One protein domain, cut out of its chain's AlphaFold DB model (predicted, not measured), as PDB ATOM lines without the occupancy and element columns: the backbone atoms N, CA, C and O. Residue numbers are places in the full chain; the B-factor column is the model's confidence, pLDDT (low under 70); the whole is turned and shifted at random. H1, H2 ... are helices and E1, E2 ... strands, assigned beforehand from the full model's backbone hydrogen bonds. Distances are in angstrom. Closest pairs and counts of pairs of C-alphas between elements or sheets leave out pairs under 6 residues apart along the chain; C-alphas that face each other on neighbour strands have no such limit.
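AT A GLANCE: This is residues 3 to 220 of the 226 residues of an uncharacterized protein of Anaerococcus lactolyticus ATCC 51172 (UniProt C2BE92). A strongly twisted wall of six antiparallel strands has H1 and H4 side by side over one face, and H5, H6, H7 and H8 pack on these two helices, away from the sheet. H7 and H8 form a helical hairpin, while H2 and H3 only graze the sheet. The printed part has 218 residues with eight named helices and six named strands, E1 E2 E3 E4 H1 H2 H3 E5 E6 H4 H5 H6 H7 H8 along the chain, mixed in class. It is compact, with a radius of gyration of the C-alphas of 16.4 A and spans of 43 by 39 by 36 A.

HOW THE PARTS SIT: The sheet runs E3, residues 22 to 29, E2, 10 to 16, E1, 3 to 7, E4, 35 to 41, E6, 122 to 127, and E5, 115 to 117. E1, E2 and E3 are a meander, each strand the antiparallel neighbour of the one before, and with E4 beside E1 a Greek key. Across neighbours, N 13 and O 26 (2.9 A), N 5 and O 12 (2.8 A), N 4 and O 37 (2.8 A), N 38 and O 125 (2.8 A) and N 116 and O 124 (2.9 A) are within hydrogen-bond range. H1, residues 47 to 62, runs along the strands at a height of 10.0 A over the sheet. H4, residues 132 to 147, lies on the same face over E1 and E4, at 9.3 A: two layers, helices on one face of a sheet. H1 and H4 touch at a shallow tilt of 30 degrees, opposite ways; the closest C-alphas, of Lys 48 and Ile 146, are 5.5 A apart. H6, residues 164 to 180, touches H1, closest at C-alphas 61 and 179, 5.0 A. H5, residues 149 to 158, touches H1 about perpendicular, at 76 degrees, closest at C-alphas 51 and 156, 6.6 A. H7, residues 188 to 202, touches H8, residues 204 to 218, closest at C-alphas 200 and 207, 5.3 A. H8 touches residues 133 to 140 of H4, closest at C-alphas 210 and 137, 4.9 A. H2, residues 71 to 79, and H3, residues 96 to 101, only graze the sheet. Every O i to N i+4 pair is within hydrogen-bond range in H2, H3, H5 and H7; H1 has 10 of 12, H4 11 of 12, H6 11 of 13, and H8 5 of 11, beside 7 of 12 O i to N i+3 pairs.

IN THESE COORDINATES: E1 begins at C-alpha 3 (-9.289, -37.472, 50.023), and H8 ends at C-alpha 218 (-15.227, -61.463, 59.501). E4 is 20.0 A long, H1 22.3 A and H6 21.4 A.

THE WHOLE: The printed part has no cut. The links H2 to H3 and H3 to E5 are long. Residues 105 to 108 are under pLDDT 70.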
ATOM      1  N   LEU A   3      -8.006 -36.847  50.328       98.44
ATOM      2  CA  LEU A   3      -9.289 -37.472  50.023       98.44
ATOM      3  C   LEU A   3     -10.129 -36.484  49.219       98.44
ATOM      4  O   LEU A   3     -10.346 -35.359  49.662       98.44
ATOM      5  N   THR A   4     -10.660 -36.904  48.081       98.00
ATOM      6  CA  THR A   4     -11.637 -36.124  47.319       98.00
ATOM      7  C   THR A   4     -12.962 -36.865  47.288       98.00
ATOM      8  O   THR A   4     -13.014 -38.042  46.945       98.00
ATOM      9  N   LYS A   5     -14.046 -36.173  47.637       97.56
ATOM     10  CA  LYS A   5     -15.415 -36.665  47.488       97.56
ATOM     11  C   LYS A   5     -16.068 -35.937  46.318       97.56
ATOM     12  O   LYS A   5     -16.214 -34.714  46.378       97.56
ATOM     13  N   PHE A   6     -16.429 -36.674  45.274       96.06
ATOM     14  CA  PHE A   6     -17.353 -36.224  44.242       96.06
ATOM     15  C   PHE A   6     -18.735 -36.714  44.674       96.06
ATOM     16  O   PHE A   6     -18.961 -37.916  44.748       96.06
ATOM     17  N   GLU A   7     -19.610 -35.804  45.096       94.31
ATOM     18  CA  GLU A   7     -20.954 -36.157  45.563       94.31
ATOM     19  C   GLU A   7     -21.929 -35.019  45.243       94.31
ATOM     20  O   GLU A   7     -21.655 -33.857  45.564       94.31
ATOM     21  N   LYS A   8     -23.079 -35.343  44.637       92.19
ATOM     22  CA  LYS A   8     -24.182 -34.394  44.368       92.19
ATOM     23  C   LYS A   8     -23.721 -33.153  43.596       92.19
ATOM     24  O   LYS A   8     -24.075 -32.026  43.942       92.19
ATOM     25  N   GLY A   9     -22.895 -33.365  42.571       93.38
ATOM     26  CA  GLY A   9     -22.367 -32.296  41.719       93.38
ATOM     27  C   GLY A   9     -21.273 -31.445  42.370       93.38
ATOM     28  O   GLY A   9     -20.879 -30.426  41.815       93.38
ATOM     29  N   LYS A  10     -20.747 -31.840  43.537       96.31
ATOM     30  CA  LYS A  10     -19.655 -31.132  44.214       96.31
ATOM     31  C   LYS A  10     -18.401 -31.983  44.283       96.31
ATOM     32  O   LYS A  10     -18.460 -33.156  44.627       96.31
ATOM     33  N   LYS A  11     -17.251 -31.357  44.047       97.31
ATOM     34  CA  LYS A  11     -15.924 -31.873  44.386       97.31
ATOM     35  C   LYS A  11     -15.488 -31.228  45.693       97.31
ATOM     36  O   LYS A  11     -15.201 -30.034  45.715       97.31
ATOM     37  N   THR A  12     -15.378 -32.012  46.757       98.31
ATOM     38  CA  THR A  12     -14.839 -31.551  48.044       98.31
ATOM     39  C   THR A  12     -13.533 -32.267  48.337       98.31
ATOM     40  O   THR A  12     -13.508 -33.495  48.373       98.31
ATOM     41  N   SER A  13     -12.456 -31.515  48.555       98.25
ATOM     42  CA  SER A  13     -11.139 -32.087  48.862       98.25
ATOM     43  C   SER A  13     -10.819 -31.913  50.342       98.25
ATOM     44  O   SER A  13     -11.099 -30.864  50.933       98.25
ATOM     45  N   PHE A  14     -10.203 -32.932  50.928       98.50
ATOM     46  CA  PHE A  14      -9.842 -33.013  52.333       98.50
ATOM     47  C   PHE A  14      -8.375 -33.407  52.476       98.50
ATOM     48  O   PHE A  14      -7.916 -34.379  51.878       98.50
ATOM     49  N   GLU A  15      -7.657 -32.675  53.314       97.75
ATOM     50  CA  GLU A  15      -6.376 -33.115  53.850       97.75
ATOM     51  C   GLU A  15      -6.632 -34.120  54.979       97.75
ATOM     52  O   GLU A  15      -7.508 -33.911  55.826       97.75
ATOM     53  N   ILE A  16      -5.890 -35.228  54.970       96.69
ATOM     54  CA  ILE A  16      -5.960 -36.258  56.008       96.69
ATOM     55  C   ILE A  16      -4.877 -35.952  57.042       96.69
ATOM     56  O   ILE A  16      -3.694 -35.941  56.710       96.69
ATOM     57  N   SER A  17      -5.293 -35.699  58.281       91.56
ATOM     58  CA  SER A  17      -4.388 -35.466  59.417       91.56
ATOM     59  C   SER A  17      -3.849 -36.771  60.020       91.56
ATOM     60  O   SER A  17      -4.403 -37.840  59.772       91.56
ATOM     61  N   ASP A  18      -2.839 -36.673  60.891       84.81
ATOM     62  CA  ASP A  18      -2.231 -37.818  61.598       84.81
ATOM     63  C   ASP A  18      -3.239 -38.634  62.439       84.81
ATOM     64  O   ASP A  18      -3.020 -39.809  62.725       84.81
ATOM     65  N   GLY A  19      -4.373 -38.034  62.822       89.00
ATOM     66  CA  GLY A  19      -5.483 -38.705  63.513       89.00
ATOM     67  C   GLY A  19      -6.511 -39.368  62.586       89.00
ATOM     68  O   GLY A  19      -7.552 -39.822  63.062       89.00
ATOM     69  N   TYR A  20      -6.256 -39.391  61.274       93.75
ATOM     70  CA  TYR A  20      -7.190 -39.803  60.220       93.75
ATOM     71  C   TYR A  20      -8.494 -38.990  60.190       93.75
ATOM     72  O   TYR A  20      -9.539 -39.472  59.744       93.75
ATOM     73  N   ASP A  21      -8.446 -37.742  60.656       94.56
ATOM     74  CA  ASP A  21      -9.540 -36.790  60.494       94.56
ATOM     75  C   ASP A  21      -9.421 -36.043  59.168       94.56
ATOM     76  O   ASP A  21      -8.319 -35.716  58.713       94.56
ATOM     77  N   PHE A  22     -10.577 -35.764  58.562       96.69
ATOM     78  CA  PHE A  22     -10.692 -35.140  57.248       96.69
ATOM     79  C   PHE A  22     -10.904 -33.634  57.394       96.69
ATOM     80  O   PHE A  22     -11.995 -33.167  57.729       96.69
ATOM     81  N   LYS A  23      -9.864 -32.852  57.111       97.25
ATOM     82  CA  LYS A  23      -9.925 -31.391  57.133       97.25
ATOM     83  C   LYS A  23     -10.226 -30.876  55.733       97.25
ATOM     84  O   LYS A  23      -9.397 -30.999  54.836       97.25
ATOM     85  N   LYS A  24     -11.407 -30.288  55.530       97.88
ATOM     86  CA  LYS A  24     -11.792 -29.701  54.236       97.88
ATOM     87  C   LYS A  24     -10.792 -28.609  53.835       97.88
ATOM     88  O   LYS A  24     -10.550 -27.689  54.613       97.88
ATOM     89  N   ILE A  25     -10.253 -28.707  52.620       97.94
ATOM     90  CA  ILE A  25      -9.296 -27.741  52.055       97.94
ATOM     91  C   ILE A  25      -9.849 -26.999  50.836       97.94
ATOM     92  O   ILE A  25      -9.440 -25.872  50.571       97.94
ATOM     93  N   SER A  26     -10.796 -27.589  50.103       97.62
ATOM     94  CA  SER A  26     -11.438 -26.936  48.961       97.62
ATOM     95  C   SER A  26     -12.803 -27.546  48.650       97.62
ATOM     96  O   SER A  26     -13.094 -28.686  49.016       97.62
ATOM     97  N   GLU A  27     -13.647 -26.770  47.975       97.88
ATOM     98  CA  GLU A  27     -14.897 -27.234  47.377       97.88
ATOM     99  C   GLU A  27     -15.150 -26.474  46.079       97.88
ATOM    100  O   GLU A  27     -14.928 -25.265  46.008       97.88
ATOM    101  N   SER A  28     -15.599 -27.191  45.058       96.81
ATOM    102  CA  SER A  28     -16.013 -26.628  43.778       96.81
ATOM    103  C   SER A  28     -17.145 -27.456  43.182       96.81
ATOM    104  O   SER A  28     -17.354 -28.605  43.572       96.81
ATOM    105  N   GLU A  29     -17.833 -26.912  42.185       95.75
ATOM    106  CA  GLU A  29     -18.739 -27.703  41.350       95.75
ATOM    107  C   GLU A  29     -17.959 -28.790  40.591       95.75
ATOM    108  O   GLU A  29     -16.768 -28.642  40.285       95.75
ATOM    109  N   SER A  30     -18.630 -29.899  40.303       92.44
ATOM    110  CA  SER A  30     -18.100 -31.026  39.548       92.44
ATOM    111  C   SER A  30     -19.178 -31.664  38.688       92.44
ATOM    112  O   SER A  30     -20.334 -31.752  39.081       92.44
ATOM    113  N   GLN A  31     -18.770 -32.128  37.511       90.12
ATOM    114  CA  GLN A  31     -19.609 -32.905  36.596       90.12
ATOM    115  C   GLN A  31     -19.272 -34.404  36.648       90.12
ATOM    116  O   GLN A  31     -19.796 -35.173  35.852       90.12
ATOM    117  N   ILE A  32     -18.357 -34.809  37.536       89.25
ATOM    118  CA  ILE A  32     -18.000 -36.214  37.746       89.25
ATOM    119  C   ILE A  32     -19.102 -36.860  38.593       89.25
ATOM    120  O   ILE A  32     -19.587 -36.239  39.541       89.25
ATOM    121  N   GLU A  33     -19.493 -38.084  38.231       89.81
ATOM    122  CA  GLU A  33     -20.463 -38.888  38.986       89.81
ATOM    123  C   GLU A  33     -20.022 -39.124  40.440       89.81
ATOM    124  O   GLU A  33     -18.857 -38.942  40.792       89.81
ATOM    125  N   ASP A  34     -20.959 -39.549  41.290       92.12
ATOM    126  CA  ASP A  34     -20.687 -39.783  42.707       92.12
ATOM    127  C   ASP A  34     -19.615 -40.880  42.892       92.12
ATOM    128  O   ASP A  34     -19.850 -42.068  42.663       92.12
ATOM    129  N   VAL A  35     -18.418 -40.471  43.313       94.00
ATOM    130  CA  VAL A  35     -17.229 -41.317  43.486       94.00
ATOM    131  C   VAL A  35     -16.288 -40.664  44.486       94.00
ATOM    132  O   VAL A  35     -16.197 -39.438  44.563       94.00
ATOM    133  N   PHE A  36     -15.556 -41.450  45.269       96.44
ATOM    134  CA  PHE A  36     -14.490 -40.926  46.123       96.44
ATOM    135  C   PHE A  36     -13.126 -41.279  45.530       96.44
ATOM    136  O   PHE A  36     -12.985 -42.272  44.820       96.44
ATOM    137  N   SER A  37     -12.111 -40.463  45.811       97.25
ATOM    138  CA  SER A  37     -10.731 -40.756  45.439       97.25
ATOM    139  C   SER A  37      -9.760 -40.476  46.577       97.25
ATOM    140  O   SER A  37      -9.905 -39.498  47.312       97.25
ATOM    141  N   LEU A  38      -8.742 -41.322  46.704       98.25
ATOM    142  CA  LEU A  38      -7.568 -41.076  47.531       98.25
ATOM    143  C   LEU A  38      -6.376 -40.791  46.624       98.25
ATOM    144  O   LEU A  38      -6.015 -41.625  45.798       98.25
ATOM    145  N   SER A  39      -5.776 -39.618  46.797       98.06
ATOM    146  CA  SER A  39      -4.604 -39.176  46.049       98.06
ATOM    147  C   SER A  39      -3.356 -39.223  46.933       98.06
ATOM    148  O   SER A  39      -3.332 -38.678  48.049       98.06
ATOM    149  N   LEU A  40      -2.305 -39.864  46.429       97.69
ATOM    150  CA  LEU A  40      -1.014 -40.024  47.097       97.69
ATOM    151  C   LEU A  40       0.144 -39.790  46.122       97.69
ATOM    152  O   LEU A  40       0.003 -39.989  44.920       97.69
ATOM    153  N   THR A  41       1.296 -39.360  46.630       97.75
ATOM    154  CA  THR A  41       2.500 -39.176  45.806       97.75
ATOM    155  C   THR A  41       3.190 -40.519  45.602       97.75
ATOM    156  O   THR A  41       3.534 -41.195  46.577       97.75
ATOM    157  N   ASN A  42       3.409 -40.886  44.342       97.81
ATOM    158  CA  ASN A  42       4.147 -42.087  43.978       97.81
ATOM    159  C   ASN A  42       5.646 -41.932  44.283       97.81
ATOM    160  O   ASN A  42       6.188 -40.825  44.237       97.81
ATOM    161  N   ASP A  43       6.321 -43.039  44.563       96.50
ATOM    162  CA  ASP A  43       7.778 -43.071  44.685       96.50
ATOM    163  C   ASP A  43       8.464 -43.226  43.316       96.50
ATOM    164  O   ASP A  43       7.815 -43.387  42.283       96.50
ATOM    165  N   VAL A  44       9.794 -43.103  43.305       92.69
ATOM    166  CA  VAL A  44      10.611 -43.123  42.079       92.69
ATOM    167  C   VAL A  44      10.639 -44.507  41.424       92.69
ATOM    168  O   VAL A  44      10.779 -44.589  40.206       92.69
ATOM    169  N   ASP A  45      10.472 -45.570  42.214       93.75
ATOM    170  CA  ASP A  45      10.547 -46.964  41.766       93.75
ATOM    171  C   ASP A  45       9.152 -47.561  41.474       93.75
ATOM    172  O   ASP A  45       9.017 -48.759  41.196       93.75
ATOM    173  N   ASP A  46       8.106 -46.724  41.524       96.06
ATOM    174  CA  ASP A  46       6.694 -47.083  41.381       96.06
ATOM    175  C   ASP A  46       6.234 -48.184  42.368       96.06
ATOM    176  O   ASP A  46       5.275 -48.919  42.106       96.06
ATOM    177  N   GLU A  47       6.901 -48.325  43.518       97.31
ATOM    178  CA  GLU A  47       6.602 -49.341  44.533       97.31
ATOM    179  C   GLU A  47       5.184 -49.190  45.092       97.31
ATOM    180  O   GLU A  47       4.451 -50.178  45.221       97.31
ATOM    181  N   LYS A  48       4.780 -47.957  45.414       98.44
ATOM    182  CA  LYS A  48       3.448 -47.616  45.925       98.44
ATOM    183  C   LYS A  48       2.373 -47.970  44.909       98.44
ATOM    184  O   LYS A  48       1.398 -48.630  45.263       98.44
ATOM    185  N   LEU A  49       2.578 -47.586  43.649       98.06
ATOM    186  CA  LEU A  49       1.675 -47.918  42.550       98.06
ATOM    187  C   LEU A  49       1.525 -49.434  42.399       98.06
ATOM    188  O   LEU A  49       0.407 -49.947  42.394       98.06
ATOM    189  N   ARG A  50       2.640 -50.167  42.331       97.62
ATOM    190  CA  ARG A  50       2.630 -51.627  42.164       97.62
ATOM    191  C   ARG A  50       1.947 -52.329  43.328       97.62
ATOM    192  O   ARG A  50       1.116 -53.205  43.092       97.62
ATOM    193  N   LEU A  51       2.256 -51.953  44.569       98.50
ATOM    194  CA  LEU A  51       1.623 -52.573  45.730       98.50
ATOM    195  C   LEU A  51       0.124 -52.267  45.781       98.50
ATOM    196  O   LEU A  51      -0.668 -53.173  46.030       98.50
ATOM    197  N   LEU A  52      -0.280 -51.031  45.482       98.50
ATOM    198  CA  LEU A  52      -1.692 -50.671  45.412       98.50
ATOM    199  C   LEU A  52      -2.424 -51.500  44.348       98.50
ATOM    200  O   LEU A  52      -3.496 -52.033  44.624       98.50
ATOM    201  N   VAL A  53      -1.824 -51.692  43.170       97.81
ATOM    202  CA  VAL A  53      -2.376 -52.552  42.112       97.81
ATOM    203  C   VAL A  53      -2.519 -54.004  42.582       97.81
ATOM    204  O   VAL A  53      -3.577 -54.598  42.364       97.81
ATOM    205  N   ILE A  54      -1.513 -54.564  43.271       98.25
ATOM    206  CA  ILE A  54      -1.572 -55.920  43.853       98.25
ATOM    207  C   ILE A  54      -2.738 -56.042  44.838       98.25
ATOM    208  O   ILE A  54      -3.468 -57.032  44.793       98.25
ATOM    209  N   LEU A  55      -2.908 -55.062  45.725       98.44
ATOM    210  CA  LEU A  55      -3.917 -55.095  46.784       98.44
ATOM    211  C   LEU A  55      -5.310 -54.656  46.308       98.44
ATOM    212  O   LEU A  55      -6.297 -54.930  46.989       98.44
ATOM    213  N   SER A  56      -5.415 -54.044  45.126       97.12
ATOM    214  CA  SER A  56      -6.670 -53.493  44.607       97.12
ATOM    215  C   SER A  56      -7.838 -54.481  44.584       97.12
ATOM    216  O   SER A  56      -8.907 -54.088  45.050       97.12
ATOM    217  N   PRO A  57      -7.703 -55.768  44.183       97.25
ATOM    218  CA  PRO A  57      -8.849 -56.676  44.214       97.25
ATOM    219  C   PRO A  57      -9.373 -56.911  45.638       97.25
ATOM    220  O   PRO A  57     -10.569 -57.110  45.831       97.25
ATOM    221  N   ILE A  58      -8.486 -56.853  46.637       98.00
ATOM    222  CA  ILE A  58      -8.836 -57.021  48.049       98.00
ATOM    223  C   ILE A  58      -9.567 -55.776  48.552       98.00
ATOM    224  O   ILE A  58     -10.644 -55.907  49.130       98.00
ATOM    225  N   PHE A  59      -9.036 -54.576  48.290       97.38
ATOM    226  CA  PHE A  59      -9.687 -53.324  48.690       97.38
ATOM    227  C   PHE A  59     -11.056 -53.154  48.031       97.38
ATOM    228  O   PHE A  59     -12.031 -52.886  48.725       97.38
ATOM    229  N   ILE A  60     -11.150 -53.372  46.717       95.50
ATOM    230  CA  ILE A  60     -12.405 -53.222  45.973       95.50
ATOM    231  C   ILE A  60     -13.483 -54.153  46.534       95.50
ATOM    232  O   ILE A  60     -14.604 -53.716  46.772       95.50
ATOM    233  N   ALA A  61     -13.154 -55.425  46.769       95.69
ATOM    234  CA  ALA A  61     -14.130 -56.393  47.251       95.69
ATOM    235  C   ALA A  61     -14.492 -56.197  48.730       95.69
ATOM    236  O   ALA A  61     -15.660 -56.320  49.082       95.69
ATOM    237  N   ALA A  62     -13.523 -55.889  49.600       95.69
ATOM    238  CA  ALA A  62     -13.783 -55.709  51.029       95.69
ATOM    239  C   ALA A  62     -14.578 -54.425  51.321       95.69
ATOM    240  O   ALA A  62     -15.439 -54.419  52.199       95.69
ATOM    241  N   PHE A  63     -14.333 -53.355  50.559       95.38
ATOM    242  CA  PHE A  63     -14.986 -52.053  50.727       95.38
ATOM    243  C   PHE A  63     -16.142 -51.813  49.744       95.38
ATOM    244  O   PHE A  63     -16.607 -50.680  49.616       95.38
ATOM    245  N   ASP A  64     -16.635 -52.856  49.069       92.94
ATOM    246  CA  ASP A  64     -17.740 -52.720  48.121       92.94
ATOM    247  C   ASP A  64     -19.013 -52.184  48.795       92.94
ATOM    248  O   ASP A  64     -19.475 -52.703  49.817       92.94
ATOM    249  N   ASN A  65     -19.598 -51.154  48.183       87.50
ATOM    250  CA  ASN A  65     -20.780 -50.445  48.669       87.50
ATOM    251  C   ASN A  65     -21.733 -50.033  47.533       87.50
ATOM    252  O   ASN A  65     -22.393 -48.998  47.610       87.50
ATOM    253  N   GLY A  66     -21.775 -50.810  46.450       74.69
ATOM    254  CA  GLY A  66     -22.733 -50.585  45.368       74.69
ATOM    255  C   GLY A  66     -24.176 -50.926  45.757       74.69
ATOM    256  O   GLY A  66     -24.425 -51.644  46.729       74.69
ATOM    257  N   SER A  67     -25.129 -50.470  44.939       74.06
ATOM    258  CA  SER A  67     -26.544 -50.886  45.022       74.06
ATOM    259  C   SER A  67     -26.696 -52.382  44.733       74.06
ATOM    260  O   SER A  67     -27.609 -53.054  45.210       74.06
ATOM    261  N   TYR A  68     -25.768 -52.903  43.936       82.44
ATOM    262  CA  TYR A  68     -25.515 -54.313  43.716       82.44
ATOM    263  C   TYR A  68     -24.007 -54.561  43.756       82.44
ATOM    264  O   TYR A  68     -23.192 -53.645  43.645       82.44
ATOM    265  N   GLU A  69     -23.646 -55.828  43.910       85.94
ATOM    266  CA  GLU A  69     -22.266 -56.255  44.110       85.94
ATOM    267  C   GLU A  69     -21.329 -55.767  43.001       85.94
ATOM    268  O   GLU A  69     -21.553 -56.051  41.814       85.94
ATOM    269  N   LEU A  70     -20.275 -55.058  43.416       90.12
ATOM    270  CA  LEU A  70     -19.208 -54.524  42.568       90.12
ATOM    271  C   LEU A  70     -19.695 -53.610  41.436       90.12
ATOM    272  O   LEU A  70     -19.079 -53.558  40.370       90.12
ATOM    273  N   GLU A  71     -20.792 -52.883  41.662       90.06
ATOM    274  CA  GLU A  71     -21.361 -51.926  40.704       90.06
ATOM    275  C   GLU A  71     -20.310 -50.962  40.133       90.06
ATOM    276  O   GLU A  71     -20.243 -50.773  38.921       90.06
ATOM    277  N   PHE A  72     -19.449 -50.402  40.984       90.75
ATOM    278  CA  PHE A  72     -18.416 -49.460  40.546       90.75
ATOM    279  C   PHE A  72     -17.417 -50.095  39.600       90.75
ATOM    280  O   PHE A  72     -17.218 -49.586  38.505       90.75
ATOM    281  N   LEU A  73     -16.853 -51.245  39.978       93.00
ATOM    282  CA  LEU A  73     -15.889 -51.939  39.133       93.00
ATOM    283  C   LEU A  73     -16.509 -52.305  37.777       93.00
ATOM    284  O   LEU A  73     -15.846 -52.162  36.755       93.00
ATOM    285  N   LYS A  74     -17.778 -52.734  37.751       93.44
ATOM    286  CA  LYS A  74     -18.501 -53.024  36.503       93.44
ATOM    287  C   LYS A  74     -18.615 -51.783  35.613       93.44
ATOM    288  O   LYS A  74     -18.224 -51.855  34.452       93.44
ATOM    289  N   LYS A  75     -19.035 -50.639  36.164       90.69
ATOM    290  CA  LYS A  75     -19.098 -49.360  35.428       90.69
ATOM    291  C   LYS A  75     -17.725 -48.905  34.937       90.69
ATOM    292  O   LYS A  75     -17.579 -48.470  33.799       90.69
ATOM    293  N   THR A  76     -16.699 -49.015  35.775       90.31
ATOM    294  CA  THR A  76     -15.323 -48.679  35.398       90.31
ATOM    295  C   THR A  76     -14.850 -49.551  34.234       90.31
ATOM    296  O   THR A  76     -14.275 -49.029  33.290       90.31
ATOM    297  N   ILE A  77     -15.149 -50.856  34.244       92.38
ATOM    298  CA  ILE A  77     -14.832 -51.771  33.135       92.38
ATOM    299  C   ILE A  77     -15.551 -51.370  31.847       92.38
ATOM    300  O   ILE A  77     -14.915 -51.333  30.799       92.38
ATOM    301  N   GLU A  78     -16.845 -51.054  31.917       91.56
ATOM    302  CA  GLU A  78     -17.640 -50.626  30.755       91.56
ATOM    303  C   GLU A  78     -17.079 -49.359  30.094       91.56
ATOM    304  O   GLU A  78     -17.156 -49.212  28.875       91.56
ATOM    305  N   ASN A  79     -16.480 -48.472  30.891       88.88
ATOM    306  CA  ASN A  79     -15.903 -47.211  30.430       88.88
ATOM    307  C   ASN A  79     -14.401 -47.292  30.107       88.88
ATOM    308  O   ASN A  79     -13.837 -46.335  29.573       88.88
ATOM    309  N   SER A  80     -13.731 -48.396  30.444       90.44
ATOM    310  CA  SER A  80     -12.287 -48.547  30.270       90.44
ATOM    311  C   SER A  80     -11.927 -49.042  28.874       90.44
ATOM    312  O   SER A  80     -12.602 -49.887  28.291       90.44
ATOM    313  N   ALA A  81     -10.767 -48.611  28.375       89.75
ATOM    314  CA  ALA A  81     -10.135 -49.243  27.217       89.75
ATOM    315  C   ALA A  81      -9.561 -50.640  27.543       89.75
ATOM    316  O   ALA A  81      -9.114 -51.353  26.639       89.75
ATOM    317  N   TYR A  82      -9.551 -51.041  28.820       90.50
ATOM    318  CA  TYR A  82      -8.959 -52.287  29.289       90.50
ATOM    319  C   TYR A  82     -10.026 -53.262  29.815       90.50
ATOM    320  O   TYR A  82     -10.853 -52.868  30.636       90.50
ATOM    321  N   PRO A  83      -9.971 -54.563  29.452       84.00
ATOM    322  CA  PRO A  83     -11.027 -55.546  29.753       84.00
ATOM    323  C   PRO A  83     -11.429 -55.719  31.224       84.00
ATOM    324  O   PRO A  83     -12.469 -56.306  31.506       84.00
ATOM    325  N   TYR A  84     -10.604 -55.259  32.165       90.69
ATOM    326  CA  TYR A  84     -10.869 -55.350  33.600       90.69
ATOM    327  C   TYR A  84     -10.655 -54.011  34.317       90.69
ATOM    328  O   TYR A  84     -10.344 -54.005  35.506       90.69
ATOM    329  N   GLY A  85     -10.804 -52.882  33.609       89.44
ATOM    330  CA  GLY A  85     -10.736 -51.545  34.210       89.44
ATOM    331  C   GLY A  85      -9.358 -51.195  34.774       89.44
ATOM    332  O   GLY A  85      -9.270 -50.464  35.754       89.44
ATOM    333  N   LEU A  86      -8.296 -51.803  34.230       92.12
ATOM    334  CA  LEU A  86      -6.925 -51.679  34.719       92.12
ATOM    335  C   LEU A  86      -5.929 -51.803  33.567       92.12
ATOM    336  O   LEU A  86      -6.009 -52.751  32.782       92.12
ATOM    337  N   TYR A  87      -4.952 -50.899  33.525       92.06
ATOM    338  CA  TYR A  87      -3.837 -50.983  32.588       92.06
ATOM    339  C   TYR A  87      -3.088 -52.331  32.720       92.06
ATOM    340  O   TYR A  87      -2.813 -52.777  33.836       92.06
ATOM    341  N   PRO A  88      -2.743 -53.013  31.613       90.06
ATOM    342  CA  PRO A  88      -2.322 -54.410  31.669       90.06
ATOM    343  C   PRO A  88      -0.851 -54.638  32.034       90.06
ATOM    344  O   PRO A  88      -0.504 -55.785  32.275       90.06
ATOM    345  N   ASN A  89       0.018 -53.619  32.069       92.00
ATOM    346  CA  ASN A  89       1.473 -53.818  32.174       92.00
ATOM    347  C   ASN A  89       2.112 -53.110  33.381       92.00
ATOM    348  O   ASN A  89       3.013 -52.303  33.200       92.00
ATOM    349  N   PHE A  90       1.665 -53.378  34.611       93.25
ATOM    350  CA  PHE A  90       2.240 -52.758  35.822       93.25
ATOM    351  C   PHE A  90       3.500 -53.451  36.364       93.25
ATOM    352  O   PHE A  90       4.302 -52.807  37.040       93.25
ATOM    353  N   PHE A  91       3.676 -54.752  36.108       92.25
ATOM    354  CA  PHE A  91       4.788 -55.537  36.667       92.25
ATOM    355  C   PHE A  91       5.843 -55.858  35.611       92.25
ATOM    356  O   PHE A  91       7.013 -55.520  35.766       92.25
ATOM    357  N   GLU A  92       5.422 -56.491  34.519       88.94
ATOM    358  CA  GLU A  92       6.292 -56.790  33.385       88.94
ATOM    359  C   GLU A  92       6.179 -55.654  32.365       88.94
ATOM    360  O   GLU A  92       5.075 -55.351  31.910       88.94
ATOM    361  N   ASN A  93       7.317 -55.054  32.000       87.00
ATOM    362  CA  ASN A  93       7.430 -54.014  30.970       87.00
ATOM    363  C   ASN A  93       6.591 -52.749  31.237       87.00
ATOM    364  O   ASN A  93       6.014 -52.189  30.304       87.00
ATOM    365  N   PHE A  94       6.515 -52.292  32.492       93.25
ATOM    366  CA  PHE A  94       5.899 -50.997  32.784       93.25
ATOM    367  C   PHE A  94       6.726 -49.868  32.163       93.25
ATOM    368  O   PHE A  94       7.843 -49.590  32.599       93.25
ATOM    369  N   ASP A  95       6.163 -49.226  31.146       93.12
ATOM    370  CA  ASP A  95       6.704 -48.023  30.525       93.12
ATOM    371  C   ASP A  95       5.802 -46.842  30.894       93.12
ATOM    372  O   ASP A  95       4.666 -46.726  30.431       93.12
ATOM    373  N   LYS A  96       6.321 -45.957  31.748       92.56
ATOM    374  CA  LYS A  96       5.591 -44.787  32.243       92.56
ATOM    375  C   LYS A  96       5.209 -43.809  31.132       92.56
ATOM    376  O   LYS A  96       4.142 -43.204  31.202       92.56
ATOM    377  N   ILE A  97       6.047 -43.651  30.108       92.06
ATOM    378  CA  ILE A  97       5.771 -42.750  28.983       92.06
ATOM    379  C   ILE A  97       4.616 -43.324  28.163       92.06
ATOM    380  O   ILE A  97       3.658 -42.615  27.858       92.06
ATOM    381  N   GLN A  98       4.670 -44.621  27.851       92.12
ATOM    382  CA  GLN A  98       3.590 -45.301  27.145       92.12
ATOM    383  C   GLN A  98       2.292 -45.304  27.958       92.12
ATOM    384  O   GLN A  98       1.218 -45.112  27.386       92.12
ATOM    385  N   TYR A  99       2.388 -45.508  29.274       92.44
ATOM    386  CA  TYR A  99       1.257 -45.430  30.190       92.44
ATOM    387  C   TYR A  99       0.587 -44.057  30.099       92.44
ATOM    388  O   TYR A  99      -0.586 -43.987  29.757       92.44
ATOM    389  N   LEU A 100       1.326 -42.964  30.329       91.50
ATOM    390  CA  LEU A 100       0.758 -41.611  30.317       91.50
ATOM    391  C   LEU A 100       0.156 -41.257  28.952       91.50
ATOM    392  O   LEU A 100      -0.951 -40.726  28.897       91.50
ATOM    393  N   LYS A 101       0.816 -41.658  27.859       89.75
ATOM    394  CA  LYS A 101       0.308 -41.465  26.496       89.75
ATOM    395  C   LYS A 101      -1.030 -42.163  26.249       89.75
ATOM    396  O   LYS A 101      -1.883 -41.624  25.552       89.75
ATOM    397  N   ALA A 102      -1.251 -43.343  26.834       87.00
ATOM    398  CA  ALA A 102      -2.531 -44.044  26.724       87.00
ATOM    399  C   ALA A 102      -3.700 -43.275  27.375       87.00
ATOM    400  O   ALA A 102      -4.861 -43.584  27.114       87.00
ATOM    401  N   TYR A 103      -3.395 -42.261  28.190       85.12
ATOM    402  CA  TYR A 103      -4.348 -41.473  28.963       85.12
ATOM    403  C   TYR A 103      -4.464 -40.000  28.532       85.12
ATOM    404  O   TYR A 103      -5.240 -39.269  29.158       85.12
ATOM    405  N   GLU A 104      -3.750 -39.564  27.485       78.75
ATOM    406  CA  GLU A 104      -3.764 -38.176  26.976       78.75
ATOM    407  C   GLU A 104      -5.168 -37.737  26.507       78.75
ATOM    408  O   GLU A 104      -5.608 -36.631  26.824       78.75
ATOM    409  N   ASP A 105      -5.917 -38.637  25.859       62.47
ATOM    410  CA  ASP A 105      -7.228 -38.351  25.247       62.47
ATOM    411  C   ASP A 105      -8.438 -38.756  26.118       62.47
ATOM    412  O   ASP A 105      -9.586 -38.724  25.669       62.47
ATOM    413  N   SER A 106      -8.220 -39.155  27.377       64.31
ATOM    414  CA  SER A 106      -9.316 -39.629  28.237       64.31
ATOM    415  C   SER A 106     -10.303 -38.497  28.565       64.31
ATOM    416  O   SER A 106      -9.900 -37.424  29.028       64.31
ATOM    417  N   ASN A 107     -11.605 -38.744  28.381       61.69
ATOM    418  CA  ASN A 107     -12.656 -37.812  28.786       61.69
ATOM    419  C   ASN A 107     -12.573 -37.563  30.304       61.69
ATOM    420  O   ASN A 107     -12.784 -38.469  31.104       61.69
ATOM    421  N   LYS A 108     -12.281 -36.321  30.708       66.88
ATOM    422  CA  LYS A 108     -12.022 -35.942  32.111       66.88
ATOM    423  C   LYS A 108     -13.242 -36.062  33.037       66.88
ATOM    424  O   LYS A 108     -13.102 -35.822  34.233       66.88
ATOM    425  N   GLN A 109     -14.420 -36.365  32.494       73.56
ATOM    426  CA  GLN A 109     -15.687 -36.392  33.229       73.56
ATOM    427  C   GLN A 109     -16.094 -37.790  33.713       73.56
ATOM    428  O   GLN A 109     -16.963 -37.888  34.572       73.56
ATOM    429  N   ILE A 110     -15.471 -38.855  33.198       80.62
ATOM    430  CA  ILE A 110     -15.819 -40.243  33.529       80.62
ATOM    431  C   ILE A 110     -14.590 -40.932  34.126       80.62
ATOM    432  O   ILE A 110     -13.485 -40.817  33.597       80.62
ATOM    433  N   VAL A 111     -14.782 -41.653  35.231       86.19
ATOM    434  CA  VAL A 111     -13.735 -42.496  35.818       86.19
ATOM    435  C   VAL A 111     -13.662 -43.811  35.041       86.19
ATOM    436  O   VAL A 111     -14.563 -44.644  35.119       86.19
ATOM    437  N   THR A 112     -12.585 -43.978  34.278       88.62
ATOM    438  CA  THR A 112     -12.344 -45.133  33.396       88.62
ATOM    439  C   THR A 112     -11.504 -46.231  34.044       88.62
ATOM    440  O   THR A 112     -11.522 -47.368  33.590       88.62
ATOM    441  N   GLU A 113     -10.785 -45.917  35.120       91.19
ATOM    442  CA  GLU A 113     -10.029 -46.865  35.940       91.19
ATOM    443  C   GLU A 113     -10.077 -46.436  37.400       91.19
ATOM    444  O   GLU A 113     -10.113 -45.247  37.719       91.19
ATOM    445  N   ASP A 114     -10.025 -47.414  38.296       93.00
ATOM    446  CA  ASP A 114      -9.972 -47.186  39.734       93.00
ATOM    447  C   ASP A 114      -8.566 -46.819  40.222       93.00
ATOM    448  O   ASP A 114      -8.442 -46.222  41.279       93.00
ATOM    449  N   ILE A 115      -7.504 -47.108  39.465       95.56
ATOM    450  CA  ILE A 115      -6.138 -46.672  39.786       95.56
ATOM    451  C   ILE A 115      -5.547 -45.948  38.583       95.56
ATOM    452  O   ILE A 115      -5.407 -46.534  37.507       95.56
ATOM    453  N   ARG A 116      -5.136 -44.693  38.783       94.00
ATOM    454  CA  ARG A 116      -4.518 -43.873  37.737       94.00
ATOM    455  C   ARG A 116      -3.265 -43.163  38.234       94.00
ATOM    456  O   ARG A 116      -3.336 -42.383  39.177       94.00
ATOM    457  N   LEU A 117      -2.138 -43.376  37.557       95.38
ATOM    458  CA  LEU A 117      -0.943 -42.545  37.712       95.38
ATOM    459  C   LEU A 117      -1.099 -41.272  36.863       95.38
ATOM    460  O   LEU A 117      -1.501 -41.318  35.700       95.38
ATOM    461  N   ARG A 118      -0.805 -40.120  37.454       93.19
ATOM    462  CA  ARG A 118      -0.895 -38.800  36.829       93.19
ATOM    463  C   ARG A 118       0.472 -38.312  36.358       93.19
ATOM    464  O   ARG A 118       1.514 -38.780  36.815       93.19
ATOM    465  N   GLU A 119       0.457 -37.326  35.465       91.88
ATOM    466  CA  GLU A 119       1.672 -36.677  34.953       91.88
ATOM    467  C   GLU A 119       2.504 -36.017  36.062       91.88
ATOM    468  O   GLU A 119       3.730 -36.041  36.009       91.88
ATOM    469  N   ASP A 120       1.851 -35.494  37.103       94.19
ATOM    470  CA  ASP A 120       2.496 -34.900  38.283       94.19
ATOM    471  C   ASP A 120       3.015 -35.943  39.295       94.19
ATOM    472  O   ASP A 120       3.396 -35.598  40.413       94.19
ATOM    473  N   ASN A 121       3.049 -37.221  38.901       95.56
ATOM    474  CA  ASN A 121       3.475 -38.360  39.711       95.56
ATOM    475  C   ASN A 121       2.578 -38.667  40.924       95.56
ATOM    476  O   ASN A 121       2.997 -39.369  41.848       95.56
ATOM    477  N   THR A 122       1.341 -38.174  40.938       97.25
ATOM    478  CA  THR A 122       0.332 -38.609  41.910       97.25
ATOM    479  C   THR A 122      -0.403 -39.859  41.428       97.25
ATOM    480  O   THR A 122      -0.563 -40.086  40.229       97.25
ATOM    481  N   ILE A 123      -0.833 -40.703  42.361       97.94
ATOM    482  CA  ILE A 123      -1.717 -41.842  42.110       97.94
ATOM    483  C   ILE A 123      -3.091 -41.454  42.630       97.94
ATOM    484  O   ILE A 123      -3.215 -41.128  43.810       97.94
ATOM    485  N   ASP A 124      -4.103 -41.538  41.777       96.94
ATOM    486  CA  ASP A 124      -5.503 -41.473  42.176       96.94
ATOM    487  C   ASP A 124      -6.056 -42.894  42.313       96.94
ATOM    488  O   ASP A 124      -6.037 -43.667  41.352       96.94
ATOM    489  N   PHE A 125      -6.561 -43.223  43.501       97.69
ATOM    490  CA  PHE A 125      -7.312 -44.444  43.777       97.69
ATOM    491  C   PHE A 125      -8.794 -44.117  43.963       97.69
ATOM    492  O   PHE A 125      -9.171 -43.548  44.988       97.69
ATOM    493  N   TYR A 126      -9.624 -44.448  42.980       96.12
ATOM    494  CA  TYR A 126     -11.064 -44.223  42.977       96.12
ATOM    495  C   TYR A 126     -11.835 -45.423  43.521       96.12
ATOM    496  O   TYR A 126     -11.507 -46.576  43.249       96.12
ATOM    497  N   PHE A 127     -12.901 -45.149  44.260       94.19
ATOM    498  CA  PHE A 127     -13.770 -46.166  44.835       94.19
ATOM    499  C   PHE A 127     -15.164 -45.596  45.102       94.19
ATOM    500  O   PHE A 127     -15.386 -44.382  45.097       94.19
ATOM    501  N   ASN A 128     -16.114 -46.495  45.349       91.50
ATOM    502  CA  ASN A 128     -17.487 -46.132  45.680       91.50
ATOM    503  C   ASN A 128     -17.573 -45.188  46.888       91.50
ATOM    504  O   ASN A 128     -16.828 -45.372  47.855       91.50
ATOM    505  N   PRO A 129     -18.536 -44.250  46.910       92.88
ATOM    506  CA  PRO A 129     -18.886 -43.544  48.134       92.88
ATOM    507  C   PRO A 129     -19.192 -44.536  49.262       92.88
ATOM    508  O   PRO A 129     -19.965 -45.477  49.083       92.88
ATOM    509  N   ILE A 130     -18.588 -44.334  50.432       93.75
ATOM    510  CA  ILE A 130     -18.752 -45.181  51.624       93.75
ATOM    511  C   ILE A 130     -18.903 -44.323  52.878       93.75
ATOM    512  O   ILE A 130     -18.468 -43.172  52.916       93.75
ATOM    513  N   LYS A 131     -19.511 -44.889  53.929       93.44
ATOM    514  CA  LYS A 131     -19.638 -44.208  55.226       93.44
ATOM    515  C   LYS A 131     -18.261 -43.876  55.803       93.44
ATOM    516  O   LYS A 131     -17.330 -44.672  55.691       93.44
ATOM    517  N   ASP A 132     -18.172 -42.744  56.500       93.31
ATOM    518  CA  ASP A 132     -16.909 -42.219  57.031       93.31
ATOM    519  C   ASP A 132     -16.160 -43.206  57.942       93.31
ATOM    520  O   ASP A 132     -14.932 -43.219  57.934       93.31
ATOM    521  N   SER A 133     -16.863 -44.072  58.683       93.19
ATOM    522  CA  SER A 133     -16.227 -45.115  59.502       93.19
ATOM    523  C   SER A 133     -15.390 -46.081  58.660       93.19
ATOM    524  O   SER A 133     -14.238 -46.337  58.994       93.19
ATOM    525  N   TYR A 134     -15.937 -46.565  57.542       95.75
ATOM    526  CA  TYR A 134     -15.231 -47.456  56.619       95.75
ATOM    527  C   TYR A 134     -14.208 -46.692  55.779       95.75
ATOM    528  O   TYR A 134     -13.149 -47.222  55.463       95.75
ATOM    529  N   LEU A 135     -14.487 -45.425  55.463       96.19
ATOM    530  CA  LEU A 135     -13.532 -44.558  54.780       96.19
ATOM    531  C   LEU A 135     -12.255 -44.373  55.600       96.19
ATOM    532  O   LEU A 135     -11.161 -44.507  55.060       96.19
ATOM    533  N   LYS A 136     -12.383 -44.127  56.910       96.19
ATOM    534  CA  LYS A 136     -11.238 -44.082  57.827       96.19
ATOM    535  C   LYS A 136     -10.477 -45.406  57.827       96.19
ATOM    536  O   LYS A 136      -9.253 -45.379  57.749       96.19
ATOM    537  N   SER A 137     -11.169 -46.547  57.831       96.81
ATOM    538  CA  SER A 137     -10.509 -47.854  57.728       96.81
ATOM    539  C   SER A 137      -9.703 -48.000  56.432       96.81
ATOM    540  O   SER A 137      -8.551 -48.422  56.484       96.81
ATOM    541  N   LEU A 138     -10.265 -47.615  55.279       97.62
ATOM    542  CA  LEU A 138      -9.566 -47.677  53.990       97.62
ATOM    543  C   LEU A 138      -8.328 -46.774  53.977       97.62
ATOM    544  O   LEU A 138      -7.255 -47.201  53.562       97.62
ATOM    545  N   VAL A 139      -8.460 -45.543  54.479       97.50
ATOM    546  CA  VAL A 139      -7.337 -44.603  54.592       97.50
ATOM    547  C   VAL A 139      -6.226 -45.181  55.466       97.50
ATOM    548  O   VAL A 139      -5.063 -45.109  55.083       97.50
ATOM    549  N   VAL A 140      -6.568 -45.786  56.605       97.12
ATOM    550  CA  VAL A 140      -5.595 -46.433  57.499       97.12
ATOM    551  C   VAL A 140      -4.899 -47.599  56.811       97.12
ATOM    552  O   VAL A 140      -3.691 -47.758  56.977       97.12
ATOM    553  N   MET A 141      -5.618 -48.397  56.015       97.75
ATOM    554  CA  MET A 141      -4.995 -49.460  55.225       97.75
ATOM    555  C   MET A 141      -4.010 -48.901  54.201       97.75
ATOM    556  O   MET A 141      -2.890 -49.394  54.120       97.75
ATOM    557  N   VAL A 142      -4.389 -47.867  53.445       97.88
ATOM    558  CA  VAL A 142      -3.489 -47.245  52.459       97.88
ATOM    559  C   VAL A 142      -2.273 -46.629  53.158       97.88
ATOM    560  O   VAL A 142      -1.143 -46.902  52.766       97.88
ATOM    561  N   ASP A 143      -2.471 -45.888  54.246       97.06
ATOM    562  CA  ASP A 143      -1.379 -45.310  55.034       97.06
ATOM    563  C   ASP A 143      -0.421 -46.380  55.590       97.06
ATOM    564  O   ASP A 143       0.802 -46.259  55.537       97.06
ATOM    565  N   SER A 144      -0.974 -47.467  56.124       96.94
ATOM    566  CA  SER A 144      -0.195 -48.492  56.822       96.94
ATOM    567  C   SER A 144       0.474 -49.494  55.887       96.94
ATOM    568  O   SER A 144       1.506 -50.047  56.257       96.94
ATOM    569  N   LEU A 145      -0.108 -49.768  54.719       98.00
ATOM    570  CA  LEU A 145       0.393 -50.772  53.776       98.00
ATOM    571  C   LEU A 145       1.174 -50.141  52.619       98.00
ATOM    572  O   LEU A 145       2.135 -50.743  52.149       98.00
ATOM    573  N   ILE A 146       0.753 -48.958  52.152       98.12
ATOM    574  CA  ILE A 146       1.294 -48.296  50.958       98.12
ATOM    575  C   ILE A 146       2.249 -47.160  51.343       98.12
ATOM    576  O   ILE A 146       3.389 -47.149  50.882       98.12
ATOM    577  N   GLU A 147       1.824 -46.212  52.184       97.12
ATOM    578  CA  GLU A 147       2.670 -45.059  52.547       97.12
ATOM    579  C   GLU A 147       3.827 -45.446  53.480       97.12
ATOM    580  O   GLU A 147       4.934 -44.935  53.319       97.12
ATOM    581  N   ASP A 148       3.613 -46.384  54.407       96.50
ATOM    582  CA  ASP A 148       4.663 -46.878  55.301       96.50
ATOM    583  C   ASP A 148       5.736 -47.688  54.546       96.50
ATOM    584  O   ASP A 148       5.510 -48.813  54.099       96.50
ATOM    585  N   ASP A 149       6.937 -47.120  54.442       96.62
ATOM    586  CA  ASP A 149       8.072 -47.709  53.724       96.62
ATOM    587  C   ASP A 149       8.465 -49.109  54.207       96.62
ATOM    588  O   ASP A 149       8.829 -49.969  53.397       96.62
ATOM    589  N   LYS A 150       8.430 -49.360  55.521       96.69
ATOM    590  CA  LYS A 150       8.853 -50.646  56.091       96.69
ATOM    591  C   LYS A 150       7.846 -51.732  55.724       96.69
ATOM    592  O   LYS A 150       8.236 -52.818  55.273       96.69
ATOM    593  N   ASN A 151       6.563 -51.439  55.897       96.94
ATOM    594  CA  ASN A 151       5.484 -52.358  55.576       96.94
ATOM    595  C   ASN A 151       5.398 -52.600  54.067       96.94
ATOM    596  O   ASN A 151       5.385 -53.759  53.644       96.94
ATOM    597  N   ARG A 152       5.462 -51.538  53.253       97.94
ATOM    598  CA  ARG A 152       5.461 -51.635  51.788       97.94
ATOM    599  C   ARG A 152       6.578 -52.546  51.283       97.94
ATOM    600  O   ARG A 152       6.306 -53.481  50.534       97.94
ATOM    601  N   LYS A 153       7.818 -52.346  51.743       97.56
ATOM    602  CA  LYS A 153       8.967 -53.190  51.355       97.56
ATOM    603  C   LYS A 153       8.798 -54.646  51.784       97.56
ATOM    604  O   LYS A 153       9.157 -55.559  51.039       97.56
ATOM    605  N   THR A 154       8.231 -54.878  52.967       97.62
ATOM    606  CA  THR A 154       7.943 -56.231  53.465       97.62
ATOM    607  C   THR A 154       6.933 -56.946  52.565       97.62
ATOM    608  O   THR A 154       7.171 -58.082  52.147       97.62
ATOM    609  N   LEU A 155       5.845 -56.265  52.201       97.81
ATOM    610  CA  LEU A 155       4.799 -56.806  51.335       97.81
ATOM    611  C   LEU A 155       5.290 -57.008  49.898       97.81
ATOM    612  O   LEU A 155       5.065 -58.067  49.321       97.81
ATOM    613  N   LEU A 156       6.028 -56.056  49.327       97.75
ATOM    614  CA  LEU A 156       6.598 -56.203  47.983       97.75
ATOM    615  C   LEU A 156       7.587 -57.366  47.895       97.75
ATOM    616  O   LEU A 156       7.603 -58.082  46.896       97.75
ATOM    617  N   LYS A 157       8.358 -57.628  48.958       97.75
ATOM    618  CA  LYS A 157       9.200 -58.827  49.035       97.75
ATOM    619  C   LYS A 157       8.363 -60.108  49.030       97.75
ATOM    620  O   LYS A 157       8.734 -61.070  48.358       97.75
ATOM    621  N   PHE A 158       7.246 -60.130  49.757       96.69
ATOM    622  CA  PHE A 158       6.316 -61.262  49.743       96.69
ATOM    623  C   PHE A 158       5.701 -61.468  48.344       96.69
ATOM    624  O   PHE A 158       5.612 -62.595  47.858       96.69
ATOM    625  N   PHE A 159       5.369 -60.378  47.653       96.12
ATOM    626  CA  PHE A 159       4.783 -60.367  46.312       96.12
ATOM    627  C   PHE A 159       5.813 -60.268  45.169       96.12
ATOM    628  O   PHE A 159       5.461 -59.921  44.044       96.12
ATOM    629  N   ALA A 160       7.082 -60.619  45.401       94.38
ATOM    630  CA  ALA A 160       8.164 -60.400  44.430       94.38
ATOM    631  C   ALA A 160       7.986 -61.131  43.081       94.38
ATOM    632  O   ALA A 160       8.632 -60.782  42.099       94.38
ATOM    633  N   LYS A 161       7.127 -62.160  43.029       93.75
ATOM    634  CA  LYS A 161       6.817 -62.940  41.815       93.75
ATOM    635  C   LYS A 161       5.485 -62.549  41.166       93.75
ATOM    636  O   LYS A 161       4.919 -63.345  40.416       93.75
ATOM    637  N   MET A 162       4.947 -61.376  41.494       95.31
ATOM    638  CA  MET A 162       3.706 -60.896  40.895       95.31
ATOM    639  C   MET A 162       3.847 -60.675  39.392       95.31
ATOM    640  O   MET A 162       4.879 -60.229  38.900       95.31
ATOM    641  N   ARG A 163       2.765 -60.987  38.681       94.75
ATOM    642  CA  ARG A 163       2.626 -60.820  37.236       94.75
ATOM    643  C   ARG A 163       1.316 -60.117  36.926       94.75
ATOM    644  O   ARG A 163       0.360 -60.189  37.703       94.75
ATOM    645  N   ASN A 164       1.260 -59.504  35.750       93.50
ATOM    646  CA  ASN A 164       0.085 -58.788  35.261       93.50
ATOM    647  C   ASN A 164      -1.176 -59.676  35.233       93.50
ATOM    648  O   ASN A 164      -2.236 -59.281  35.718       93.50
ATOM    649  N   ASP A 165      -1.054 -60.912  34.742       93.94
ATOM    650  CA  ASP A 165      -2.172 -61.853  34.615       93.94
ATOM    651  C   ASP A 165      -2.776 -62.265  35.967       93.94
ATOM    652  O   ASP A 165      -3.975 -62.527  36.051       93.94
ATOM    653  N   ILE A 166      -1.978 -62.292  37.037       95.69
ATOM    654  CA  ILE A 166      -2.447 -62.650  38.380       95.69
ATOM    655  C   ILE A 166      -3.447 -61.610  38.892       95.69
ATOM    656  O   ILE A 166      -4.524 -61.983  39.359       95.69
ATOM    657  N   VAL A 167      -3.133 -60.315  38.768       95.50
ATOM    658  CA  VAL A 167      -4.029 -59.228  39.207       95.50
ATOM    659  C   VAL A 167      -5.300 -59.202  38.365       95.50
ATOM    660  O   VAL A 167      -6.403 -59.120  38.908       95.50
ATOM    661  N   ILE A 168      -5.161 -59.357  37.047       94.69
ATOM    662  CA  ILE A 168      -6.295 -59.430  36.121       94.69
ATOM    663  C   ILE A 168      -7.225 -60.604  36.464       94.69
ATOM    664  O   ILE A 168      -8.442 -60.435  36.552       94.69
ATOM    665  N   ASN A 169      -6.670 -61.785  36.743       94.75
ATOM    666  CA  ASN A 169      -7.454 -62.932  37.196       94.75
ATOM    667  C   ASN A 169      -8.096 -62.690  38.570       94.75
ATOM    668  O   ASN A 169      -9.225 -63.126  38.787       94.75
ATOM    669  N   GLY A 170      -7.426 -61.963  39.469       96.44
ATOM    670  CA  GLY A 170      -7.991 -61.507  40.740       96.44
ATOM    671  C   GLY A 170      -9.235 -60.646  40.548       96.44
ATOM    672  O   GLY A 170     -10.276 -60.934  41.135       96.44
ATOM    673  N   ARG A 171      -9.167 -59.657  39.647       95.75
ATOM    674  CA  ARG A 171     -10.319 -58.826  39.261       95.75
ATOM    675  C   ARG A 171     -11.467 -59.643  38.685       95.75
ATOM    676  O   ARG A 171     -12.612 -59.485  39.098       95.75
ATOM    677  N   ARG A 172     -11.163 -60.571  37.776       95.06
ATOM    678  CA  ARG A 172     -12.169 -61.494  37.234       95.06
ATOM    679  C   ARG A 172     -12.819 -62.339  38.335       95.06
ATOM    680  O   ARG A 172     -14.021 -62.574  38.297       95.06
ATOM    681  N   SER A 173     -12.030 -62.786  39.308       96.62
ATOM    682  CA  SER A 173     -12.491 -63.606  40.430       96.62
ATOM    683  C   SER A 173     -13.456 -62.836  41.335       96.62
ATOM    684  O   SER A 173     -14.528 -63.359  41.649       96.62
ATOM    685  N   ILE A 174     -13.125 -61.584  41.691       96.69
ATOM    686  CA  ILE A 174     -14.012 -60.734  42.504       96.69
ATOM    687  C   ILE A 174     -15.297 -60.393  41.757       96.69
ATOM    688  O   ILE A 174     -16.357 -60.488  42.354       96.69
ATOM    689  N   LEU A 175     -15.264 -60.127  40.447       95.06
ATOM    690  CA  LEU A 175     -16.489 -59.869  39.674       95.06
ATOM    691  C   LEU A 175     -17.516 -61.007  39.761       95.06
ATOM    692  O   LEU A 175     -18.714 -60.748  39.677       95.06
ATOM    693  N   ALA A 176     -17.045 -62.246  39.914       93.25
ATOM    694  CA  ALA A 176     -17.896 -63.424  40.008       93.25
ATOM    695  C   ALA A 176     -18.305 -63.789  41.447       93.25
ATOM    696  O   ALA A 176     -19.345 -64.415  41.619       93.25
ATOM    697  N   ASN A 177     -17.500 -63.446  42.463       94.75
ATOM    698  CA  ASN A 177     -17.657 -63.989  43.825       94.75
ATOM    699  C   ASN A 177     -17.491 -62.954  44.959       94.75
ATOM    700  O   ASN A 177     -17.451 -63.333  46.132       94.75
ATOM    701  N   GLY A 178     -17.283 -61.681  44.630       94.44
ATOM    702  CA  GLY A 178     -17.047 -60.597  45.582       94.44
ATOM    703  C   GLY A 178     -15.945 -60.905  46.582       94.44
ATOM    704  O   GLY A 178     -14.853 -61.351  46.228       94.44
ATOM    705  N   ILE A 179     -16.247 -60.692  47.864       94.75
ATOM    706  CA  ILE A 179     -15.313 -60.929  48.972       94.75
ATOM    707  C   ILE A 179     -14.971 -62.421  49.167       94.75
ATOM    708  O   ILE A 179     -13.963 -62.756  49.791       94.75
ATOM    709  N   GLN A 180     -15.772 -63.331  48.601       95.88
ATOM    710  CA  GLN A 180     -15.539 -64.779  48.633       95.88
ATOM    711  C   GLN A 180     -14.701 -65.273  47.444       95.88
ATOM    712  O   GLN A 180     -14.502 -66.475  47.279       95.88
ATOM    713  N   ALA A 181     -14.193 -64.373  46.605       97.38
ATOM    714  CA  ALA A 181     -13.317 -64.719  45.496       97.38
ATOM    715  C   ALA A 181     -11.994 -65.331  45.953       97.38
ATOM    716  O   ALA A 181     -11.480 -65.012  47.021       97.38
ATOM    717  N   PHE A 182     -11.401 -66.168  45.106       97.50
ATOM    718  CA  PHE A 182     -10.035 -66.650  45.295       97.50
ATOM    719  C   PHE A 182      -9.048 -65.713  44.591       97.50
ATOM    720  O   PHE A 182      -9.222 -65.418  43.406       97.50
ATOM    721  N   TYR A 183      -8.014 -65.258  45.299       97.62
ATOM    722  CA  TYR A 183      -6.974 -64.384  44.761       97.62
ATOM    723  C   TYR A 183      -5.606 -64.725  45.365       97.62
ATOM    724  O   TYR A 183      -5.481 -64.991  46.561       97.62
ATOM    725  N   LEU A 184      -4.562 -64.718  44.532       94.56
ATOM    726  CA  LEU A 184      -3.216 -65.191  44.872       94.56
ATOM    727  C   LEU A 184      -3.227 -66.671  45.290       94.56
ATOM    728  O   LEU A 184      -3.128 -67.545  44.433       94.56
ATOM    729  N   ASN A 185      -3.374 -66.964  46.582       94.00
ATOM    730  CA  ASN A 185      -3.380 -68.320  47.131       94.00
ATOM    731  C   ASN A 185      -4.466 -68.572  48.197       94.00
ATOM    732  O   ASN A 185      -4.435 -69.619  48.841       94.00
ATOM    733  N   LYS A 186      -5.401 -67.639  48.412       96.81
ATOM    734  CA  LYS A 186      -6.481 -67.767  49.405       96.81
ATOM    735  C   LYS A 186      -7.701 -66.933  49.013       96.81
ATOM    736  O   LYS A 186      -7.696 -66.228  48.004       96.81
ATOM    737  N   TYR A 187      -8.762 -67.030  49.806       97.62
ATOM    738  CA  TYR A 187      -9.947 -66.201  49.619       97.62
ATOM    739  C   TYR A 187      -9.665 -64.732  49.949       97.62
ATOM    740  O   TYR A 187      -8.902 -64.434  50.867       97.62
ATOM    741  N   VAL A 188     -10.313 -63.815  49.233       97.50
ATOM    742  CA  VAL A 188     -10.159 -62.368  49.415       97.50
ATOM    743  C   VAL A 188     -10.521 -61.937  50.835       97.50
ATOM    744  O   VAL A 188      -9.784 -61.148  51.418       97.50
ATOM    745  N   VAL A 189     -11.565 -62.512  51.441       97.56
ATOM    746  CA  VAL A 189     -11.874 -62.302  52.867       97.56
ATOM    747  C   VAL A 189     -10.691 -62.647  53.776       97.56
ATOM    748  O   VAL A 189     -10.367 -61.876  54.671       97.56
ATOM    749  N   VAL A 190     -10.003 -63.767  53.531       97.81
ATOM    750  CA  VAL A 190      -8.858 -64.184  54.354       97.81
ATOM    751  C   VAL A 190      -7.699 -63.212  54.161       97.81
ATOM    752  O   VAL A 190      -7.078 -62.807  55.136       97.81
ATOM    753  N   TRP A 191      -7.451 -62.771  52.926       97.94
ATOM    754  CA  TRP A 191      -6.471 -61.718  52.667       97.94
ATOM    755  C   TRP A 191      -6.791 -60.416  53.398       97.94
ATOM    756  O   TRP A 191      -5.898 -59.833  53.999       97.94
ATOM    757  N   ALA A 192      -8.041 -59.956  53.353       97.56
ATOM    758  CA  ALA A 192      -8.446 -58.731  54.031       97.56
ATOM    759  C   ALA A 192      -8.210 -58.831  55.548       97.56
ATOM    760  O   ALA A 192      -7.605 -57.928  56.123       97.56
ATOM    761  N   LEU A 193      -8.600 -59.952  56.172       97.62
ATOM    762  CA  LEU A 193      -8.369 -60.210  57.598       97.62
ATOM    763  C   LEU A 193      -6.879 -60.230  57.955       97.62
ATOM    764  O   LEU A 193      -6.471 -59.539  58.882       97.62
ATOM    765  N   GLU A 194      -6.057 -60.937  57.182       97.44
ATOM    766  CA  GLU A 194      -4.611 -60.980  57.420       97.44
ATOM    767  C   GLU A 194      -3.936 -59.616  57.234       97.44
ATOM    768  O   GLU A 194      -2.999 -59.297  57.960       97.44
ATOM    769  N   LEU A 195      -4.400 -58.786  56.292       97.69
ATOM    770  CA  LEU A 195      -3.902 -57.417  56.151       97.69
ATOM    771  C   LEU A 195      -4.293 -56.556  57.356       97.69
ATOM    772  O   LEU A 195      -3.485 -55.744  57.800       97.69
ATOM    773  N   PHE A 196      -5.498 -56.729  57.909       96.19
ATOM    774  CA  PHE A 196      -5.874 -56.049  59.147       96.19
ATOM    775  C   PHE A 196      -4.989 -56.483  60.313       96.19
ATOM    776  O   PHE A 196      -4.501 -55.624  61.044       96.19
ATOM    777  N   ASP A 197      -4.752 -57.783  60.470       95.75
ATOM    778  CA  ASP A 197      -3.915 -58.316  61.545       95.75
ATOM    779  C   ASP A 197      -2.457 -57.858  61.389       95.75
ATOM    780  O   ASP A 197      -1.862 -57.360  62.344       95.75
ATOM    781  N   PHE A 198      -1.928 -57.859  60.162       96.56
ATOM    782  CA  PHE A 198      -0.618 -57.290  59.847       96.56
ATOM    783  C   PHE A 198      -0.507 -55.813  60.265       96.56
ATOM    784  O   PHE A 198       0.507 -55.409  60.840       96.56
ATOM    785  N   ILE A 199      -1.537 -54.995  60.010       95.88
ATOM    786  CA  ILE A 199      -1.543 -53.588  60.444       95.88
ATOM    787  C   ILE A 199      -1.611 -53.496  61.970       95.88
ATOM    788  O   ILE A 199      -0.836 -52.741  62.549       95.88
ATOM    789  N   LYS A 200      -2.483 -54.267  62.631       92.62
ATOM    790  CA  LYS A 200      -2.619 -54.266  64.100       92.62
ATOM    791  C   LYS A 200      -1.302 -54.619  64.798       92.62
ATOM    792  O   LYS A 200      -0.976 -54.014  65.815       92.62
ATOM    793  N   GLU A 201      -0.529 -55.547  64.237       92.25
ATOM    794  CA  GLU A 201       0.782 -55.942  64.763       92.25
ATOM    795  C   GLU A 201       1.867 -54.872  64.559       92.25
ATOM    796  O   GLU A 201       2.745 -54.717  65.407       92.25
ATOM    797  N   ASN A 202       1.824 -54.123  63.449       89.62
ATOM    798  CA  ASN A 202       2.885 -53.177  63.075       89.62
ATOM    799  C   ASN A 202       2.567 -51.704  63.403       89.62
ATOM    800  O   ASN A 202       3.489 -50.890  63.463       89.62
ATOM    801  N   LYS A 203       1.294 -51.352  63.621       86.56
ATOM    802  CA  LYS A 203       0.796 -50.010  63.975       86.56
ATOM    803  C   LYS A 203      -0.393 -50.118  64.946       86.56
ATOM    804  O   LYS A 203      -1.532 -49.812  64.604       86.56
ATOM    805  N   THR A 204      -0.131 -50.530  66.186       81.75
ATOM    806  CA  THR A 204      -1.169 -50.800  67.204       81.75
ATOM    807  C   THR A 204      -2.163 -49.655  67.405       81.75
ATOM    808  O   THR A 204      -3.361 -49.900  67.560       81.75
ATOM    809  N   ASP A 205      -1.698 -48.408  67.336       86.81
ATOM    810  CA  ASP A 205      -2.495 -47.212  67.642       86.81
ATOM    811  C   ASP A 205      -3.593 -46.926  66.600       86.81
ATOM    812  O   ASP A 205      -4.531 -46.163  66.864       86.81
ATOM    813  N   THR A 206      -3.516 -47.563  65.426       87.94
ATOM    814  CA  THR A 206      -4.484 -47.393  64.334       87.94
ATOM    815  C   THR A 206      -5.574 -48.470  64.326       87.94
ATOM    816  O   THR A 206      -6.580 -48.321  63.631       87.94
ATOM    817  N   SER A 207      -5.447 -49.507  65.166       87.19
ATOM    818  CA  SER A 207      -6.347 -50.672  65.218       87.19
ATOM    819  C   SER A 207      -7.824 -50.305  65.388       87.19
ATOM    820  O   SER A 207      -8.682 -50.880  64.719       87.19
ATOM    821  N   LYS A 208      -8.121 -49.295  66.218       92.56
ATOM    822  CA  LYS A 208      -9.488 -48.798  66.470       92.56
ATOM    823  C   LYS A 208     -10.214 -48.338  65.202       92.56
ATOM    824  O   LYS A 208     -11.435 -48.360  65.135       92.56
ATOM    825  N   PHE A 209      -9.472 -47.899  64.186       95.31
ATOM    826  CA  PHE A 209     -10.051 -47.466  62.919       95.31
ATOM    827  C   PHE A 209     -10.335 -48.636  61.976       95.31
ATOM    828  O   PHE A 209     -11.088 -48.465  61.023       95.31
ATOM    829  N   LEU A 210      -9.750 -49.811  62.221       95.75
ATOM    830  CA  LEU A 210      -9.963 -51.017  61.424       95.75
ATOM    831  C   LEU A 210     -11.145 -51.852  61.928       95.75
ATOM    832  O   LEU A 210     -11.716 -52.600  61.143       95.75
ATOM    833  N   GLU A 211     -11.537 -51.714  63.199       93.75
ATOM    834  CA  GLU A 211     -12.646 -52.475  63.800       93.75
ATOM    835  C   GLU A 211     -13.935 -52.464  62.957       93.75
ATOM    836  O   GLU A 211     -14.447 -53.549  62.675       93.75
ATOM    837  N   PRO A 212     -14.428 -51.312  62.443       93.75
ATOM    838  CA  PRO A 212     -15.685 -51.291  61.696       93.75
ATOM    839  C   PRO A 212     -15.683 -52.195  60.458       93.75
ATOM    840  O   PRO A 212     -16.681 -52.858  60.173       93.75
ATOM    841  N   ILE A 213     -14.580 -52.220  59.703       95.56
ATOM    842  CA  ILE A 213     -14.475 -53.057  58.502       95.56
ATOM    843  C   ILE A 213     -14.073 -54.495  58.839       95.56
ATOM    844  O   ILE A 213     -14.509 -55.424  58.155       95.56
ATOM    845  N   TYR A 214     -13.287 -54.693  59.900       95.25
ATOM    846  CA  TYR A 214     -12.879 -56.010  60.377       95.25
ATOM    847  C   TYR A 214     -14.101 -56.849  60.755       95.25
ATOM    848  O   TYR A 214     -14.257 -57.960  60.252       95.25
ATOM    849  N   ASP A 215     -15.010 -56.290  61.558       92.56
ATOM    850  CA  ASP A 215     -16.217 -56.988  62.009       92.56
ATOM    851  C   ASP A 215     -17.130 -57.370  60.842       92.56
ATOM    852  O   ASP A 215     -17.660 -58.483  60.801       92.56
ATOM    853  N   LEU A 216     -17.290 -56.484  59.854       93.69
ATOM    854  CA  LEU A 216     -18.039 -56.801  58.636       93.69
ATOM    855  C   LEU A 216     -17.382 -57.934  57.848       93.69
ATOM    856  O   LEU A 216     -18.038 -58.926  57.528       93.69
ATOM    857  N   THR A 217     -16.084 -57.797  57.580       94.62
ATOM    858  CA  THR A 217     -15.305 -58.744  56.780       94.62
ATOM    859  C   THR A 217     -15.320 -60.134  57.415       94.62
ATOM    860  O   THR A 217     -15.549 -61.126  56.724       94.62
ATOM    861  N   ASN A 218     -15.183 -60.212  58.741       93.88
ATOM    862  CA  ASN A 218     -15.227 -61.463  59.501       93.88
ATOM    863  C   ASN A 218     -16.598 -62.167  59.425       93.88
ATOM    864  O   ASN A 218     -16.698 -63.374  59.622       93.88
ATOM    865  N   ASN A 219     -17.658 -61.427  59.089       93.88
ATOM    866  CA  ASN A 219     -19.004 -61.949  58.851       93.88
ATOM    867  C   ASN A 219     -19.335 -62.120  57.356       93.88
ATOM    868  O   ASN A 219     -20.511 -62.260  57.015       93.88
ATOM    869  N   LEU A 220     -18.333 -62.094  56.464       92.62
ATOM    870  CA  LEU A 220     -18.499 -62.149  55.002       92.62
ATOM    871  C   LEU A 220     -19.385 -61.021  54.448       92.62
ATOM    872  O   LEU A 220     -20.095 -61.201  53.458       92.62
TER     873      LEU A 220